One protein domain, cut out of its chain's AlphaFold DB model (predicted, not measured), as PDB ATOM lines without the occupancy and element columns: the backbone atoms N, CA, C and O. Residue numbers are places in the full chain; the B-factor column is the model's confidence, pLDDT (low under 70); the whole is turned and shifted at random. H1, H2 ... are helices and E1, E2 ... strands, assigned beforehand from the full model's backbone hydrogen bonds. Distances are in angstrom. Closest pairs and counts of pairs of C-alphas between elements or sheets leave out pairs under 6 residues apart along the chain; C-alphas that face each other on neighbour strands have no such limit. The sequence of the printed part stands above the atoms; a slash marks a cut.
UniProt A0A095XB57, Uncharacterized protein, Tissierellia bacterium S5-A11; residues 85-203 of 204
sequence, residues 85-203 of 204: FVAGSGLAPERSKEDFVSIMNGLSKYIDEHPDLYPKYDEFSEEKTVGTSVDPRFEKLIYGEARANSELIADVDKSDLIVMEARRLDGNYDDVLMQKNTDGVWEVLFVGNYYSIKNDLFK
ATOM      1  N   PHE A  85     -60.710 124.830  57.172       49.03
ATOM      2  CA  PHE A  85     -59.339 124.747  56.660       49.03
ATOM      3  C   PHE A  85     -59.351 124.505  55.143       49.03
ATOM      4  O   PHE A  85     -60.302 123.945  54.596       49.03
ATOM      5  N   VAL A  86     -58.292 124.950  54.463       45.56
ATOM      6  CA  VAL A  86     -58.030 124.628  53.054       45.56
ATOM      7  C   VAL A  86     -57.975 123.107  52.930       45.56
ATOM      8  O   VAL A  86     -57.172 122.501  53.624       45.56
ATOM      9  N   ALA A  87     -58.822 122.507  52.084       44.16
ATOM     10  CA  ALA A  87     -58.844 121.063  51.832       44.16
ATOM     11  C   ALA A  87     -57.414 120.506  51.791       44.16
ATOM     12  O   ALA A  87     -56.540 121.127  51.179       44.16
ATOM     13  N   GLY A  88     -57.166 119.413  52.515       59.00
ATOM     14  CA  GLY A  88     -55.834 118.834  52.615       59.00
ATOM     15  C   GLY A  88     -55.364 118.263  51.272       59.00
ATOM     16  O   GLY A  88     -55.608 118.812  50.202       59.00
ATOM     17  N   SER A  89     -54.628 117.160  51.280       67.44
ATOM     18  CA  SER A  89     -54.118 116.553  50.039       67.44
ATOM     19  C   SER A  89     -55.190 116.030  49.058       67.44
ATOM     20  O   SER A  89     -54.820 115.581  47.974       67.44
ATOM     21  N   GLY A  90     -56.483 116.087  49.397       78.44
ATOM     22  CA  GLY A  90     -57.594 115.566  48.592       78.44
ATOM     23  C   GLY A  90     -57.772 114.041  48.669       78.44
ATOM     24  O   GLY A  90     -58.452 113.457  47.834       78.44
ATOM     25  N   LEU A  91     -57.145 113.391  49.648       85.38
ATOM     26  CA  LEU A  91     -57.242 111.962  49.956       85.38
ATOM     27  C   LEU A  91     -58.449 111.622  50.839       85.38
ATOM     28  O   LEU A  91     -58.817 110.450  50.927       85.38
ATOM     29  N   ALA A  92     -59.025 112.614  51.524       86.31
ATOM     30  CA  ALA A  92     -60.204 112.412  52.355       86.31
ATOM     31  C   ALA A  92     -61.406 111.987  51.489       86.31
ATOM     32  O   ALA A  92     -61.677 112.642  50.479       86.31
ATOM     33  N   PRO A  93     -62.140 110.926  51.866       87.75
ATOM     34  CA  PRO A  93     -63.363 110.540  51.170       87.75
ATOM     35  C   PRO A  93     -64.415 111.650  51.207       87.75
ATOM     36  O   PRO A  93     -64.546 112.363  52.205       87.75
ATOM     37  N   GLU A  94     -65.207 111.755  50.140       87.06
ATOM     38  CA  GLU A  94     -66.404 112.595  50.148       87.06
ATOM     39  C   GLU A  94     -67.411 112.080  51.187       87.06
ATOM     40  O   GLU A  94     -67.578 110.874  51.379       87.06
ATOM     41  N   ARG A  95     -68.091 113.008  51.865       87.06
ATOM     42  CA  ARG A  95     -69.027 112.717  52.957       87.06
ATOM     43  C   ARG A  95     -70.412 113.234  52.606       87.06
ATOM     44  O   ARG A  95     -70.552 114.366  52.141       87.06
ATOM     45  N   SER A  96     -71.440 112.431  52.873       88.81
ATOM     46  CA  SER A  96     -72.819 112.920  52.821       88.81
ATOM     47  C   SER A  96     -73.145 113.736  54.073       88.81
ATOM     48  O   SER A  96     -72.474 113.641  55.104       88.81
ATOM     49  N   LYS A  97     -74.218 114.526  54.001       88.19
ATOM     50  CA  LYS A  97     -74.712 115.286  55.151       88.19
ATOM     51  C   LYS A  97     -75.132 114.360  56.297       88.19
ATOM     52  O   LYS A  97     -74.868 114.658  57.454       88.19
ATOM     53  N   GLU A  98     -75.781 113.245  55.978       90.75
ATOM     54  CA  GLU A  98     -76.285 112.263  56.945       90.75
ATOM     55  C   GLU A  98     -75.142 111.568  57.693       90.75
ATOM     56  O   GLU A  98     -75.227 111.352  58.904       90.75
ATOM     57  N   ASP A  99     -74.057 111.254  56.985       90.62
ATOM     58  CA  ASP A  99     -72.867 110.675  57.605       90.62
ATOM     59  C   ASP A  99     -72.181 111.694  58.522       90.62
ATOM     60  O   ASP A  99     -71.840 111.360  59.653       90.62
ATOM     61  N   PHE A 100     -72.104 112.966  58.111       89.56
ATOM     62  CA  PHE A 100     -71.586 114.034  58.970       89.56
ATOM     63  C   PHE A 100     -72.419 114.222  60.246       89.56
ATOM     64  O   PHE A 100     -71.857 114.305  61.333       89.56
ATOM     65  N   VAL A 101     -73.754 114.212  60.154       90.25
ATOM     66  CA  VAL A 101     -74.632 114.241  61.342       90.25
ATOM     67  C   VAL A 101     -74.348 113.051  62.265       90.25
ATOM     68  O   VAL A 101     -74.289 113.207  63.482       90.25
ATOM     69  N   SER A 102     -74.123 111.865  61.699       93.44
ATOM     70  CA  SER A 102     -73.819 110.659  62.477       93.44
ATOM     71  C   SER A 102     -72.458 110.743  63.179       93.44
ATOM     72  O   SER A 102     -72.351 110.342  64.337       93.44
ATOM     73  N   ILE A 103     -71.443 111.315  62.521       94.44
ATOM     74  CA  ILE A 103     -70.129 111.608  63.115       94.44
ATOM     75  C   ILE A 103     -70.288 112.569  64.296       94.44
ATOM     76  O   ILE A 103     -69.784 112.301  65.386       94.44
ATOM     77  N   MET A 104     -71.036 113.658  64.103       91.94
ATOM     78  CA  MET A 104     -71.273 114.657  65.148       91.94
ATOM     79  C   MET A 104     -71.987 114.063  66.362       91.94
ATOM     80  O   MET A 104     -71.618 114.386  67.484       91.94
ATOM     81  N   ASN A 105     -72.944 113.152  66.157       92.88
ATOM     82  CA  ASN A 105     -73.611 112.437  67.249       92.88
ATOM     83  C   ASN A 105     -72.654 111.530  68.039       92.88
ATOM     84  O   ASN A 105     -72.765 111.428  69.259       92.88
ATOM     85  N   GLY A 106     -71.720 110.858  67.357       95.06
ATOM     86  CA  GLY A 106     -70.691 110.056  68.023       95.06
ATOM     87  C   GLY A 106     -69.750 110.920  68.864       95.06
ATOM     88  O   GLY A 106     -69.452 110.594  70.012       95.06
ATOM     89  N   LEU A 107     -69.331 112.062  68.312       95.44
ATOM     90  CA  LEU A 107     -68.438 112.999  68.986       95.44
ATOM     91  C   LEU A 107     -69.113 113.692  70.175       95.44
ATOM     92  O   LEU A 107     -68.511 113.792  71.241       95.44
ATOM     93  N   SER A 108     -70.358 114.148  70.014       93.81
ATOM     94  CA  SER A 108     -71.108 114.802  71.089       93.81
ATOM     95  C   SER A 108     -71.350 113.861  72.261       93.81
ATOM     96  O   SER A 108     -71.170 114.262  73.406       93.81
ATOM     97  N   LYS A 109     -71.657 112.589  71.981       95.00
ATOM     98  CA  LYS A 109     -71.764 111.557  73.012       95.00
ATOM     99  C   LYS A 109     -70.462 111.422  73.805       95.00
ATOM    100  O   LYS A 109     -70.508 111.453  75.029       95.00
ATOM    101  N   TYR A 110     -69.317 111.312  73.125       95.56
ATOM    102  CA  TYR A 110     -68.018 111.232  73.802       95.56
ATOM    103  C   TYR A 110     -67.750 112.469  74.671       95.56
ATOM    104  O   TYR A 110     -67.317 112.336  75.811       95.56
ATOM    105  N   ILE A 111     -68.047 113.666  74.165       94.81
ATOM    106  CA  ILE A 111     -67.880 114.929  74.901       94.81
ATOM    107  C   ILE A 111     -68.743 114.972  76.160       94.81
ATOM    108  O   ILE A 111     -68.241 115.285  77.238       94.81
ATOM    109  N   ASP A 112     -70.022 114.622  76.041       94.19
ATOM    110  CA  ASP A 112     -70.960 114.641  77.164       94.19
ATOM    111  C   ASP A 112     -70.610 113.590  78.234       94.19
ATOM    112  O   ASP A 112     -70.926 113.775  79.411       94.19
ATOM    113  N   GLU A 113     -69.931 112.505  77.847       95.94
ATOM    114  CA  GLU A 113     -69.389 111.485  78.753       95.94
ATOM    115  C   GLU A 113     -68.096 111.929  79.473       95.94
ATOM    116  O   GLU A 113     -67.754 111.337  80.497       95.94
ATOM    117  N   HIS A 114     -67.422 112.992  79.005       95.81
ATOM    118  CA  HIS A 114     -66.160 113.517  79.561       95.81
ATOM    119  C   HIS A 114     -66.257 115.012  79.953       95.81
ATOM    120  O   HIS A 114     -65.511 115.860  79.441       95.81
ATOM    121  N   PRO A 115     -67.168 115.375  80.880       94.75
ATOM    122  CA  PRO A 115     -67.429 116.768  81.255       94.75
ATOM    123  C   PRO A 115     -66.297 117.422  82.063       94.75
ATOM    124  O   PRO A 115     -66.327 118.626  82.307       94.75
ATOM    125  N   ASP A 116     -65.320 116.647  82.531       94.06
ATOM    126  CA  ASP A 116     -64.104 117.129  83.188       94.06
ATOM    127  C   ASP A 116     -63.071 117.684  82.195       94.06
ATOM    128  O   ASP A 116     -62.168 118.422  82.595       94.06
ATOM    129  N   LEU A 117     -63.222 117.369  80.906       90.75
ATOM    130  CA  LEU A 117     -62.311 117.784  79.840       90.75
ATOM    131  C   LEU A 117     -62.950 118.762  78.864       90.75
ATOM    132  O   LEU A 117     -62.280 119.696  78.410       90.75
ATOM    133  N   TYR A 118     -64.228 118.564  78.551       93.50
ATOM    134  CA  TYR A 118     -64.921 119.300  77.504       93.50
ATOM    135  C   TYR A 118     -66.119 120.082  78.054       93.50
ATOM    136  O   TYR A 118     -66.789 119.631  78.988       93.50
ATOM    137  N   PRO A 119     -66.433 121.253  77.472       91.75
ATOM    138  CA  PRO A 119     -67.734 121.864  77.674       91.75
ATOM    139  C   PRO A 119     -68.811 120.932  77.112       91.75
ATOM    140  O   PRO A 119     -68.611 120.300  76.073       91.75
ATOM    141  N   LYS A 120     -69.963 120.879  77.786       90.62
ATOM    142  CA  LYS A 120     -71.125 120.121  77.313       90.62
ATOM    143  C   LYS A 120     -71.434 120.485  75.860       90.62
ATOM    144  O   LYS A 120     -71.433 121.668  75.512       90.62
ATOM    145  N   TYR A 121     -71.731 119.486  75.033       88.56
ATOM    146  CA  TYR A 121     -72.103 119.751  73.655       88.56
ATOM    147  C   TYR A 121     -73.476 120.434  73.582       88.56
ATOM    148  O   TYR A 121     -74.463 119.974  74.163       88.56
ATOM    149  N   ASP A 122     -73.534 121.541  72.846       85.69
ATOM    150  CA  ASP A 122     -74.759 122.263  72.520       85.69
ATOM    151  C   ASP A 122     -74.660 122.770  71.075       85.69
ATOM    152  O   ASP A 122     -73.780 123.562  70.738       85.69
ATOM    153  N   GLU A 123     -75.556 122.283  70.212       78.25
ATOM    154  CA  GLU A 123     -75.626 122.651  68.791       78.25
ATOM    155  C   GLU A 123     -75.894 124.154  68.594       78.25
ATOM    156  O   GLU A 123     -75.477 124.726  67.586       78.25
ATOM    157  N   PHE A 124     -76.549 124.802  69.565       78.62
ATOM    158  CA  PHE A 124     -76.892 126.227  69.538       78.62
ATOM    159  C   PHE A 124     -76.005 127.076  70.455       78.62
ATOM    160  O   PHE A 124     -76.346 128.218  70.764       78.62
ATOM    161  N   SER A 125     -74.870 126.521  70.882       79.69
ATOM    162  CA  SER A 125     -73.868 127.231  71.668       79.69
ATOM    163  C   SER A 125     -73.362 128.481  70.940       79.69
ATOM    164  O   SER A 125     -73.079 128.454  69.744       79.69
ATOM    165  N   GLU A 126     -73.147 129.567  71.684       77.62
ATOM    166  CA  GLU A 126     -72.441 130.760  71.185       77.62
ATOM    167  C   GLU A 126     -70.941 130.487  70.940       77.62
ATOM    168  O   GLU A 126     -70.227 131.289  70.336       77.62
ATOM    169  N   GLU A 127     -70.448 129.332  71.390       80.00
ATOM    170  CA  GLU A 127     -69.088 128.862  71.170       80.00
ATOM    171  C   GLU A 127     -69.057 127.576  70.343       80.00
ATOM    172  O   GLU A 127     -69.731 126.595  70.660       80.00
ATOM    173  N   LYS A 128     -68.186 127.539  69.329       78.19
ATOM    174  CA  LYS A 128     -67.913 126.324  68.560       78.19
ATOM    175  C   LYS A 128     -67.060 125.367  69.396       78.19
ATOM    176  O   LYS A 128     -65.858 125.580  69.555       78.19
ATOM    177  N   THR A 129     -67.679 124.309  69.910       82.75
ATOM    178  CA  THR A 129     -67.014 123.305  70.760       82.75
ATOM    179  C   THR A 129     -66.444 122.125  69.976       82.75
ATOM    180  O   THR A 129     -65.584 121.419  70.488       82.75
ATOM    181  N   VAL A 130     -66.870 121.932  68.726       87.88
ATOM    182  CA  VAL A 130     -66.453 120.814  67.866       87.88
ATOM    183  C   VAL A 130     -66.399 121.194  66.390       87.88
ATOM    184  O   VAL A 130     -67.064 122.132  65.943       87.88
ATOM    185  N   GLY A 131     -65.642 120.435  65.602       85.00
ATOM    186  CA  GLY A 131     -65.597 120.579  64.149       85.00
ATOM    187  C   GLY A 131     -64.781 119.489  63.467       85.00
ATOM    188  O   GLY A 131     -64.276 118.583  64.115       85.00
ATOM    189  N   THR A 132     -64.634 119.564  62.146       84.69
ATOM    190  CA  THR A 132     -63.611 118.781  61.436       84.69
ATOM    191  C   THR A 132     -62.227 119.274  61.841       84.69
ATOM    192  O   THR A 132     -62.029 120.487  61.937       84.69
ATOM    193  N   SER A 133     -61.271 118.362  62.033       85.19
ATOM    194  CA  SER A 133     -59.898 118.762  62.333       85.19
ATOM    195  C   SER A 133     -59.321 119.640  61.224       85.19
ATOM    196  O   SER A 133     -59.518 119.403  60.030       85.19
ATOM    197  N   VAL A 134     -58.592 120.669  61.643       79.62
ATOM    198  CA  VAL A 134     -57.887 121.598  60.755       79.62
ATOM    199  C   VAL A 134     -56.426 121.197  60.507       79.62
ATOM    200  O   VAL A 134     -55.717 121.926  59.814       79.62
ATOM    201  N   ASP A 135     -55.947 120.080  61.071       88.75
ATOM    202  CA  ASP A 135     -54.565 119.628  60.884       88.75
ATOM    203  C   ASP A 135     -54.414 118.821  59.575       88.75
ATOM    204  O   ASP A 135     -54.910 117.694  59.461       88.75
ATOM    205  N   PRO A 136     -53.686 119.348  58.570       86.31
ATOM    206  CA  PRO A 136     -53.566 118.704  57.262       86.31
ATOM    207  C   PRO A 136     -52.762 117.400  57.282       86.31
ATOM    208  O   PRO A 136     -52.762 116.658  56.296       86.31
ATOM    209  N   ARG A 137     -52.019 117.119  58.357       90.69
ATOM    210  CA  ARG A 137     -51.146 115.944  58.433       90.69
ATOM    211  C   ARG A 137     -51.941 114.660  58.625       90.69
ATOM    212  O   ARG A 137     -51.509 113.616  58.130       90.69
ATOM    213  N   PHE A 138     -53.117 114.729  59.257       91.56
ATOM    214  CA  PHE A 138     -53.975 113.558  59.430       91.56
ATOM    215  C   PHE A 138     -54.394 112.949  58.105       91.56
ATOM    216  O   PHE A 138     -54.429 111.732  57.985       91.56
ATOM    217  N   GLU A 139     -54.632 113.758  57.079       90.00
ATOM    218  CA  GLU A 139     -55.108 113.236  55.805       90.00
ATOM    219  C   GLU A 139     -54.114 112.239  55.177       90.00
ATOM    220  O   GLU A 139     -54.485 111.142  54.756       90.00
ATOM    221  N   LYS A 140     -52.818 112.568  55.214       90.25
ATOM    222  CA  LYS A 140     -51.747 111.650  54.799       90.25
ATOM    223  C   LYS A 140     -51.593 110.467  55.753       90.25
ATOM    224  O   LYS A 140     -51.271 109.371  55.301       90.25
ATOM    225  N   LEU A 141     -51.800 110.692  57.049       92.44
ATOM    226  CA  LEU A 141     -51.660 109.675  58.087       92.44
ATOM    227  C   LEU A 141     -52.705 108.561  57.945       92.44
ATOM    228  O   LEU A 141     -52.339 107.388  57.918       92.44
ATOM    229  N   ILE A 142     -53.983 108.936  57.828       93.38
ATOM    230  CA  ILE A 142     -55.117 108.005  57.900       93.38
ATOM    231  C   ILE A 142     -55.698 107.622  56.536       93.38
ATOM    232  O   ILE A 142     -56.360 106.595  56.444       93.38
ATOM    233  N   TYR A 143     -55.425 108.374  55.462       92.56
ATOM    234  CA  TYR A 143     -55.878 108.019  54.106       92.56
ATOM    235  C   TYR A 143     -54.733 107.764  53.117       92.56
ATOM    236  O   TYR A 143     -54.971 107.212  52.037       92.56
ATOM    237  N   GLY A 144     -53.502 108.145  53.463       91.94
ATOM    238  CA  GLY A 144     -52.312 107.923  52.643       91.94
ATOM    239  C   GLY A 144     -51.671 106.547  52.838       91.94
ATOM    240  O   GLY A 144     -52.247 105.636  53.432       91.94
ATOM    241  N   GLU A 145     -50.449 106.402  52.326       91.19
ATOM    242  CA  GLU A 145     -49.686 105.145  52.376       91.19
ATOM    243  C   GLU A 145     -49.279 104.747  53.799       91.19
ATOM    244  O   GLU A 145     -49.206 103.558  54.105       91.19
ATOM    245  N   ALA A 146     -49.061 105.729  54.686       89.56
ATOM    246  CA  ALA A 146     -48.657 105.483  56.070       89.56
ATOM    247  C   ALA A 146     -49.635 104.546  56.792       89.56
ATOM    248  O   ALA A 146     -49.193 103.650  57.506       89.56
ATOM    249  N   ARG A 147     -50.937 104.694  56.523       92.88
ATOM    250  CA  ARG A 147     -52.038 103.884  57.060       92.88
ATOM    251  C   ARG A 147     -51.800 102.378  56.969       92.88
ATOM    252  O   ARG A 147     -52.131 101.661  57.905       92.88
ATOM    253  N   ALA A 148     -51.210 101.898  55.871       90.38
ATOM    254  CA  ALA A 148     -50.972 100.469  55.654       90.38
ATOM    255  C   ALA A 148     -50.007  99.852  56.686       90.38
ATOM    256  O   ALA A 148     -49.959  98.635  56.822       90.38
ATOM    257  N   ASN A 149     -49.259 100.682  57.421       91.50
ATOM    258  CA  ASN A 149     -48.340 100.248  58.473       91.50
ATOM    259  C   ASN A 149     -48.961 100.281  59.880       91.50
ATOM    260  O   ASN A 149     -48.246 100.028  60.847       91.50
ATOM    261  N   SER A 150     -50.238 100.649  60.022       92.50
ATOM    262  CA  SER A 150     -50.924 100.666  61.316       92.50
ATOM    263  C   SER A 150     -51.731  99.388  61.494       92.50
ATOM    264  O   SER A 150     -52.697  99.168  60.770       92.50
ATOM    265  N   GLU A 151     -51.403  98.583  62.502       91.31
ATOM    266  CA  GLU A 151     -52.187  97.385  62.845       91.31
ATOM    267  C   GLU A 151     -53.630  97.716  63.269       91.31
ATOM    268  O   GLU A 151     -54.502  96.854  63.234       91.31
ATOM    269  N   LEU A 152     -53.890  98.970  63.648       92.38
ATOM    270  CA  LEU A 152     -55.178  99.427  64.165       92.38
ATOM    271  C   LEU A 152     -56.141  99.866  63.060       92.38
ATOM    272  O   LEU A 152     -57.347  99.691  63.198       92.38
ATOM    273  N   ILE A 153     -55.621 100.450  61.973       93.94
ATOM    274  CA  ILE A 153     -56.450 101.070  60.926       93.94
ATOM    275  C   ILE A 153     -56.119 100.617  59.496       93.94
ATOM    276  O   ILE A 153     -56.695 101.155  58.547       93.94
ATOM    277  N   ALA A 154     -55.204  99.657  59.300       93.75
ATOM    278  CA  ALA A 154     -54.842  99.164  57.964       93.75
ATOM    279  C   ALA A 154     -56.026  98.516  57.226       93.75
ATOM    280  O   ALA A 154     -56.209  98.765  56.030       93.75
ATOM    281  N   ASP A 155     -56.854  97.755  57.943       93.38
ATOM    282  CA  ASP A 155     -57.982  97.005  57.372       93.38
ATOM    283  C   ASP A 155     -59.330  97.740  57.470       93.38
ATOM    284  O   ASP A 155     -60.346  97.247  56.985       93.38
ATOM    285  N   VAL A 156     -59.354  98.932  58.070       94.38
ATOM    286  CA  VAL A 156     -60.566  99.762  58.172       94.38
ATOM    287  C   VAL A 156     -60.832 100.448  56.829       94.38
ATOM    288  O   VAL A 156     -59.891 100.844  56.144       94.38
ATOM    289  N   ASP A 157     -62.086 100.609  56.406       94.50
ATOM    290  CA  ASP A 157     -62.374 101.399  55.205       94.50
ATOM    291  C   ASP A 157     -61.982 102.869  55.441       94.50
ATOM    292  O   ASP A 157     -62.206 103.428  56.513       94.50
ATOM    293  N   LYS A 158     -61.402 103.535  54.439       93.12
ATOM    294  CA  LYS A 158     -61.051 104.960  54.557       93.12
ATOM    295  C   LYS A 158     -62.289 105.821  54.825       93.12
ATOM    296  O   LYS A 158     -62.201 106.800  55.555       93.12
ATOM    297  N   SER A 159     -63.435 105.467  54.245       93.38
ATOM    298  CA  SER A 159     -64.716 106.132  54.500       93.38
ATOM    299  C   SER A 159     -65.228 105.917  55.925       93.38
ATOM    300  O   SER A 159     -66.028 106.711  56.404       93.38
ATOM    301  N   ASP A 160     -64.679 104.958  56.663       96.06
ATOM    302  CA  ASP A 160     -65.022 104.687  58.057       96.06
ATOM    303  C   ASP A 160     -64.025 105.306  59.046       96.06
ATOM    304  O   ASP A 160     -64.070 104.992  60.229       96.06
ATOM    305  N   LEU A 161     -63.147 106.212  58.599       95.56
ATOM    306  CA  LEU A 161     -62.196 106.941  59.447       95.56
ATOM    307  C   LEU A 161     -62.351 108.448  59.271       95.56
ATOM    308  O   LEU A 161     -62.459 108.925  58.146       95.56
ATOM    309  N   ILE A 162     -62.311 109.219  60.356       94.44
ATOM    310  CA  ILE A 162     -62.267 110.686  60.293       94.44
ATOM    311  C   ILE A 162     -61.544 111.257  61.507       94.44
ATOM    312  O   ILE A 162     -61.562 110.659  62.577       94.44
ATOM    313  N   VAL A 163     -60.922 112.427  61.352       94.31
ATOM    314  CA  VAL A 163     -60.379 113.185  62.481       94.31
ATOM    315  C   VAL A 163     -61.185 114.463  62.665       94.31
ATOM    316  O   VAL A 163     -61.284 115.299  61.762       94.31
ATOM    317  N   MET A 164     -61.790 114.582  63.838       93.19
ATOM    318  CA  MET A 164     -62.539 115.751  64.286       93.19
ATOM    319  C   MET A 164     -61.684 116.563  65.261       93.19
ATOM    320  O   MET A 164     -60.650 116.093  65.718       93.19
ATOM    321  N   GLU A 165     -62.091 117.784  65.572       91.31
ATOM    322  CA  GLU A 165     -61.531 118.587  66.654       91.31
ATOM    323  C   GLU A 165     -62.584 118.804  67.742       91.31
ATOM    324  O   GLU A 165     -63.764 119.011  67.440       91.31
ATOM    325  N   ALA A 166     -62.146 118.782  68.999       92.50
ATOM    326  CA  ALA A 166     -62.957 119.093  70.168       92.50
ATOM    327  C   ALA A 166     -62.234 120.130  71.033       92.50
ATOM    328  O   ALA A 166     -61.062 119.971  71.376       92.50
ATOM    329  N   ARG A 167     -62.931 121.214  71.376       91.06
ATOM    330  CA  ARG A 167     -62.414 122.270  72.245       91.06
ATOM    331  C   ARG A 167     -62.517 121.823  73.699       91.06
ATOM    332  O   ARG A 167     -63.600 121.482  74.161       91.06
ATOM    333  N   ARG A 168     -61.409 121.880  74.426       92.62
ATOM    334  CA  ARG A 168     -61.322 121.590  75.859       92.62
ATOM    335  C   ARG A 168     -61.763 122.787  76.702       92.62
ATOM    336  O   ARG A 168     -61.792 123.926  76.232       92.62
ATOM    337  N   LEU A 169     -62.052 122.538  77.978       90.75
ATOM    338  CA  LEU A 169     -62.422 123.570  78.960       90.75
ATOM    339  C   LEU A 169     -61.334 124.636  79.174       90.75
ATOM    340  O   LEU A 169     -61.648 125.772  79.520       90.75
ATOM    341  N   ASP A 170     -60.062 124.291  78.962       88.50
ATOM    342  CA  ASP A 170     -58.924 125.217  79.054       88.50
ATOM    343  C   ASP A 170     -58.719 126.066  77.781       88.50
ATOM    344  O   ASP A 170     -57.822 126.908  77.728       88.50
ATOM    345  N   GLY A 171     -59.557 125.864  76.758       86.25
ATOM    346  CA  GLY A 171     -59.487 126.549  75.470       86.25
ATOM    347  C   GLY A 171     -58.522 125.921  74.461       86.25
ATOM    348  O   GLY A 171     -58.485 126.388  73.320       86.25
ATOM    349  N   ASN A 172     -57.776 124.875  74.835       87.50
ATOM    350  CA  ASN A 172     -57.012 124.066  73.888       87.50
ATOM    351  C   ASN A 172     -57.942 123.162  73.070       87.50
ATOM    352  O   ASN A 172     -59.150 123.095  73.298       87.50
ATOM    353  N   TYR A 173     -57.377 122.482  72.077       88.88
ATOM    354  CA  TYR A 173     -58.119 121.606  71.178       88.88
ATOM    355  C   TYR A 173     -57.454 120.242  71.127       88.88
ATOM    356  O   TYR A 173     -56.243 120.168  70.909       88.88
ATOM    357  N   ASP A 174     -58.266 119.200  71.251       92.81
ATOM    358  CA  ASP A 174     -57.870 117.844  70.905       92.81
ATOM    359  C   ASP A 174     -58.275 117.542  69.470       92.81
ATOM    360  O   ASP A 174     -59.345 117.953  69.009       92.81
ATOM    361  N   ASP A 175     -57.436 116.778  68.785       93.56
ATOM    362  CA  ASP A 175     -57.844 116.044  67.603       93.56
ATOM    363  C   ASP A 175     -58.403 114.683  68.053       93.56
ATOM    364  O   ASP A 175     -57.911 114.050  68.989       93.56
ATOM    365  N   VAL A 176     -59.488 114.255  67.416       95.56
ATOM    366  CA  VAL A 176     -60.281 113.086  67.797       95.56
ATOM    367  C   VAL A 176     -60.383 112.180  66.582       95.56
ATOM    368  O   VAL A 176     -61.161 112.446  65.664       95.56
ATOM    369  N   LEU A 177     -59.576 111.120  66.550       96.50
ATOM    370  CA  LEU A 177     -59.678 110.091  65.522       96.50
ATOM    371  C   LEU A 177     -60.871 109.197  65.848       96.50
ATOM    372  O   LEU A 177     -60.904 108.539  66.886       96.50
ATOM    373  N   MET A 178     -61.837 109.178  64.939       97.19
ATOM    374  CA  MET A 178     -63.060 108.403  65.033       97.19
ATOM    375  C   MET A 178     -63.099 107.318  63.965       97.19
ATOM    376  O   MET A 178     -62.607 107.506  62.847       97.19
ATOM    377  N   GLN A 179     -63.742 106.206  64.310       96.44
ATOM    378  CA  GLN A 179     -63.990 105.085  63.421       96.44
ATOM    379  C   GLN A 179     -65.478 104.722  63.411       96.44
ATOM    380  O   GLN A 179     -66.137 104.745  64.450       96.44
ATOM    381  N   LYS A 180     -66.002 104.343  62.245       96.44
ATOM    382  CA  LYS A 180     -67.323 103.725  62.128       96.44
ATOM    383  C   LYS A 180     -67.230 102.232  62.432       96.44
ATOM    384  O   LYS A 180     -66.436 101.511  61.828       96.44
ATOM    385  N   ASN A 181     -68.023 101.764  63.386       93.19
ATOM    386  CA  ASN A 181     -68.088 100.350  63.738       93.19
ATOM    387  C   ASN A 181     -69.021  99.570  62.788       93.19
ATOM    388  O   ASN A 181     -69.682 100.135  61.914       93.19
ATOM    389  N   THR A 182     -69.098  98.248  62.967       91.69
ATOM    390  CA  THR A 182     -69.893  97.349  62.110       91.69
ATOM    391  C   THR A 182     -71.399  97.602  62.161       91.69
ATOM    392  O   THR A 182     -72.106  97.226  61.227       91.69
ATOM    393  N   ASP A 183     -71.887  98.250  63.220       92.31
ATOM    394  CA  ASP A 183     -73.292  98.641  63.375       92.31
ATOM    395  C   ASP A 183     -73.581 100.016  62.743       92.31
ATOM    396  O   ASP A 183     -74.705 100.520  62.801       92.31
ATOM    397  N   GLY A 184     -72.574 100.633  62.117       90.88
ATOM    398  CA  GLY A 184     -72.674 101.935  61.468       90.88
ATOM    399  C   GLY A 184     -72.589 103.122  62.430       90.88
ATOM    400  O   GLY A 184     -72.894 104.243  62.020       90.88
ATOM    401  N   VAL A 185     -72.187 102.898  63.683       94.88
ATOM    402  CA  VAL A 185     -72.046 103.936  64.711       94.88
ATOM    403  C   VAL A 185     -70.616 104.469  64.720       94.88
ATOM    404  O   VAL A 185     -69.659 103.705  64.647       94.88
ATOM    405  N   TRP A 186     -70.478 105.791  64.815       97.00
ATOM    406  CA  TRP A 186     -69.185 106.461  64.938       97.00
ATOM    407  C   TRP A 186     -68.723 106.489  66.393       97.00
ATOM    408  O   TRP A 186     -69.437 106.986  67.264       97.00
ATOM    409  N   GLU A 187     -67.518 105.988  66.642       96.19
ATOM    410  CA  GLU A 187     -66.910 105.881  67.967       96.19
ATOM    411  C   GLU A 187     -65.522 106.525  67.975       96.19
ATOM    412  O   GLU A 187     -64.828 106.573  66.956       96.19
ATOM    413  N   VAL A 188     -65.118 107.045  69.132       96.06
ATOM    414  CA  VAL A 188     -63.789 107.632  69.325       96.06
ATOM    415  C   VAL A 188     -62.763 106.520  69.513       96.06
ATOM    416  O   VAL A 188     -62.918 105.673  70.390       96.06
ATOM    417  N   LEU A 189     -61.711 106.539  68.694       94.81
ATOM    418  CA  LEU A 189     -60.604 105.588  68.750       94.81
ATOM    419  C   LEU A 189     -59.413 106.164  69.527       94.81
ATOM    420  O   LEU A 189     -58.899 105.514  70.434       94.81
ATOM    421  N   PHE A 190     -58.996 107.390  69.194       94.88
ATOM    422  CA  PHE A 190     -57.894 108.087  69.864       94.88
ATOM    423  C   PHE A 190     -58.191 109.576  70.020       94.88
ATOM    424  O   PHE A 190     -58.847 110.181  69.171       94.88
ATOM    425  N   VAL A 191     -57.648 110.165  71.085       94.62
ATOM    426  CA  VAL A 191     -57.758 111.590  71.403       94.62
ATOM    427  C   VAL A 191     -56.384 112.141  71.748       94.62
ATOM    428  O   VAL A 191     -55.636 111.532  72.511       94.62
ATOM    429  N   GLY A 192     -56.057 113.301  71.191       92.25
ATOM    430  CA  GLY A 192     -54.843 114.041  71.512       92.25
ATOM    431  C   GLY A 192     -54.391 114.903  70.343       92.25
ATOM    432  O   GLY A 192     -55.137 115.139  69.402       92.25
ATOM    433  N   ASN A 193     -53.146 115.368  70.375       91.12
ATOM    434  CA  ASN A 193     -52.557 116.045  69.220       91.12
ATOM    435  C   ASN A 193     -52.110 115.035  68.139       91.12
ATOM    436  O   ASN A 193     -52.035 113.824  68.374       91.12
ATOM    437  N   TYR A 194     -51.745 115.550  66.961       92.56
ATOM    438  CA  TYR A 194     -51.233 114.754  65.840       92.56
ATOM    439  C   TYR A 194     -50.127 113.762  66.221       92.56
ATOM    440  O   TYR A 194     -50.154 112.617  65.769       92.56
ATOM    441  N   TYR A 195     -49.168 114.165  67.052       93.00
ATOM    442  CA  TYR A 195     -48.035 113.318  67.415       93.00
ATOM    443  C   TYR A 195     -48.436 112.183  68.348       93.00
ATOM    444  O   TYR A 195     -47.998 111.052  68.140       93.00
ATOM    445  N   SER A 196     -49.289 112.461  69.334       92.25
ATOM    446  CA  SER A 196     -49.840 111.442  70.225       92.25
ATOM    447  C   SER A 196     -50.613 110.392  69.430       92.25
ATOM    448  O   SER A 196     -50.292 109.211  69.517       92.25
ATOM    449  N   ILE A 197     -51.539 110.825  68.566       93.31
ATOM    450  CA  ILE A 197     -52.345 109.912  67.740       93.31
ATOM    451  C   ILE A 197     -51.465 109.136  66.757       93.31
ATOM    452  O   ILE A 197     -51.627 107.930  66.599       93.31
ATOM    453  N   LYS A 198     -50.494 109.792  66.111       93.44
ATOM    454  CA  LYS A 198     -49.519 109.111  65.252       93.44
ATOM    455  C   LYS A 198     -48.751 108.047  66.034       93.44
ATOM    456  O   LYS A 198     -48.606 106.930  65.550       93.44
ATOM    457  N   ASN A 199     -48.261 108.366  67.224       91.62
ATOM    458  CA  ASN A 199     -47.555 107.386  68.036       91.62
ATOM    459  C   ASN A 199     -48.479 106.224  68.400       91.62
ATOM    460  O   ASN A 199     -48.079 105.084  68.219       91.62
ATOM    461  N   ASP A 200     -49.712 106.481  68.831       90.75
ATOM    462  CA  ASP A 200     -50.671 105.422  69.159       90.75
ATOM    463  C   ASP A 200     -50.980 104.505  67.970       90.75
ATOM    464  O   ASP A 200     -50.995 103.287  68.127       90.75
ATOM    465  N   LEU A 201     -51.127 105.068  66.768       91.38
ATOM    466  CA  LEU A 201     -51.405 104.309  65.547       91.38
ATOM    467  C   LEU A 201     -50.253 103.414  65.081       91.38
ATOM    468  O   LEU A 201     -50.501 102.409  64.412       91.38
ATOM    469  N   PHE A 202     -49.010 103.799  65.371       88.50
ATOM    470  CA  PHE A 202     -47.803 103.155  64.841       88.50
ATOM    471  C   PHE A 202     -46.857 102.653  65.939       88.50
ATOM    472  O   PHE A 202     -45.684 102.376  65.664       88.50
ATOM    473  N   LYS A 203     -47.346 102.532  67.179       79.75
ATOM    474  CA  LYS A 203     -46.634 101.861  68.270       79.75
ATOM    475  C   LYS A 203     -46.366 100.416  67.844       79.75
ATOM    476  O   LYS A 203     -47.294  99.685  67.517       79.75
TER     477      LYS A 203
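What this domain is: This is residues 85 to 203 of the 204 residues of an uncharacterized protein of Tissierellia bacterium S5-A11 (UniProt A0A095XB57). A strongly twisted sheet of four strands curls round the long helix H1 on one face, while the short helix H4 packs slantwise on the opposite face. H2 packs on E2 and sits by H4, and H3 lies farther out, off the sheet. The printed part has 119 residues, with four named helices and four named strands in the chain order H1 E1 H2 H3 E2 E3 E4 H4; the sheet's order is E1 E2 E3 E4, antiparallel throughout, and the class is mixed, helices and strands. The whole is compact, with a radius of gyration of the C-alphas of 13.8 A, and rounded, spanning 39 by 29 by 29 A.

Where its parts are: Start in the sheet with E3, residues 173 to 180, which runs 22.1 A from C-alpha 173 at (-58.119, 121.606, 71.178). Beside it find E2, residues 161 to 167, 20.0 A long, and E4, residues 186 to 192, 17.5 A long; E1 is residues 130 to 132. Find C-alpha 97 at (-74.712, 115.286, 55.151); from there H1, residues 97 to 113, runs 24.5 A. H2 is residues 137 to 143, H3 residues 145 to 149. H4, residues 194 to 202, runs 12.1 A to C-alpha 202 at (-47.803, 103.155, 64.841).

How they stand to each other: E2, E3 and E4 form a meander, each strand the antiparallel neighbour of the one before; E2 and E3 are a hairpin, and so are E3 and E4. Look for N 164 and O 176, 2.9 A apart, between E2 and E3, and N 177 and O 190, 2.9 A, between E3 and E4. At the edge strand E1, N 165 and O 131 are 2.7 A apart. There are three layers, helices on both faces of a sheet: H1 on one, H2 and H4 on the other. H1 comes closest to E4 at the C-alphas of Gly 106 and Trp 186, 5.0 A apart. H4 lies over E4 at a height over the sheet of 8.9 A, slantwise to the strands, at 46 degrees to E4 on the local plane. H2 and H4 only just touch, with 3 pairs of C-alphas within 8 A, the closest those of Phe 138 and Tyr 194 at 7.1 A; they run the same way at a shallow tilt of 30 degrees. H3 is close to H4 but not clearly touching, with the C-alphas of Asn 149 and Phe 202 closest at 7.0 A. H1 and H4 are apart. In H1, H2 and H4 every O i to N i+4 pair is within hydrogen-bond range; H3 has 0 of 1, but 2 of 2 O i to N i+3 pairs.

The domain as a whole: The two C-alphas farthest apart, those of Glu 126 and Asn 149, are 40.9 A apart. The printed part has no cut. The links H1 to E1, 16 residues, and H3 to E2, 11 residues, are long. Look at residues 85 to 89 for pLDDT under 70; the mean of the printed part is 89.3.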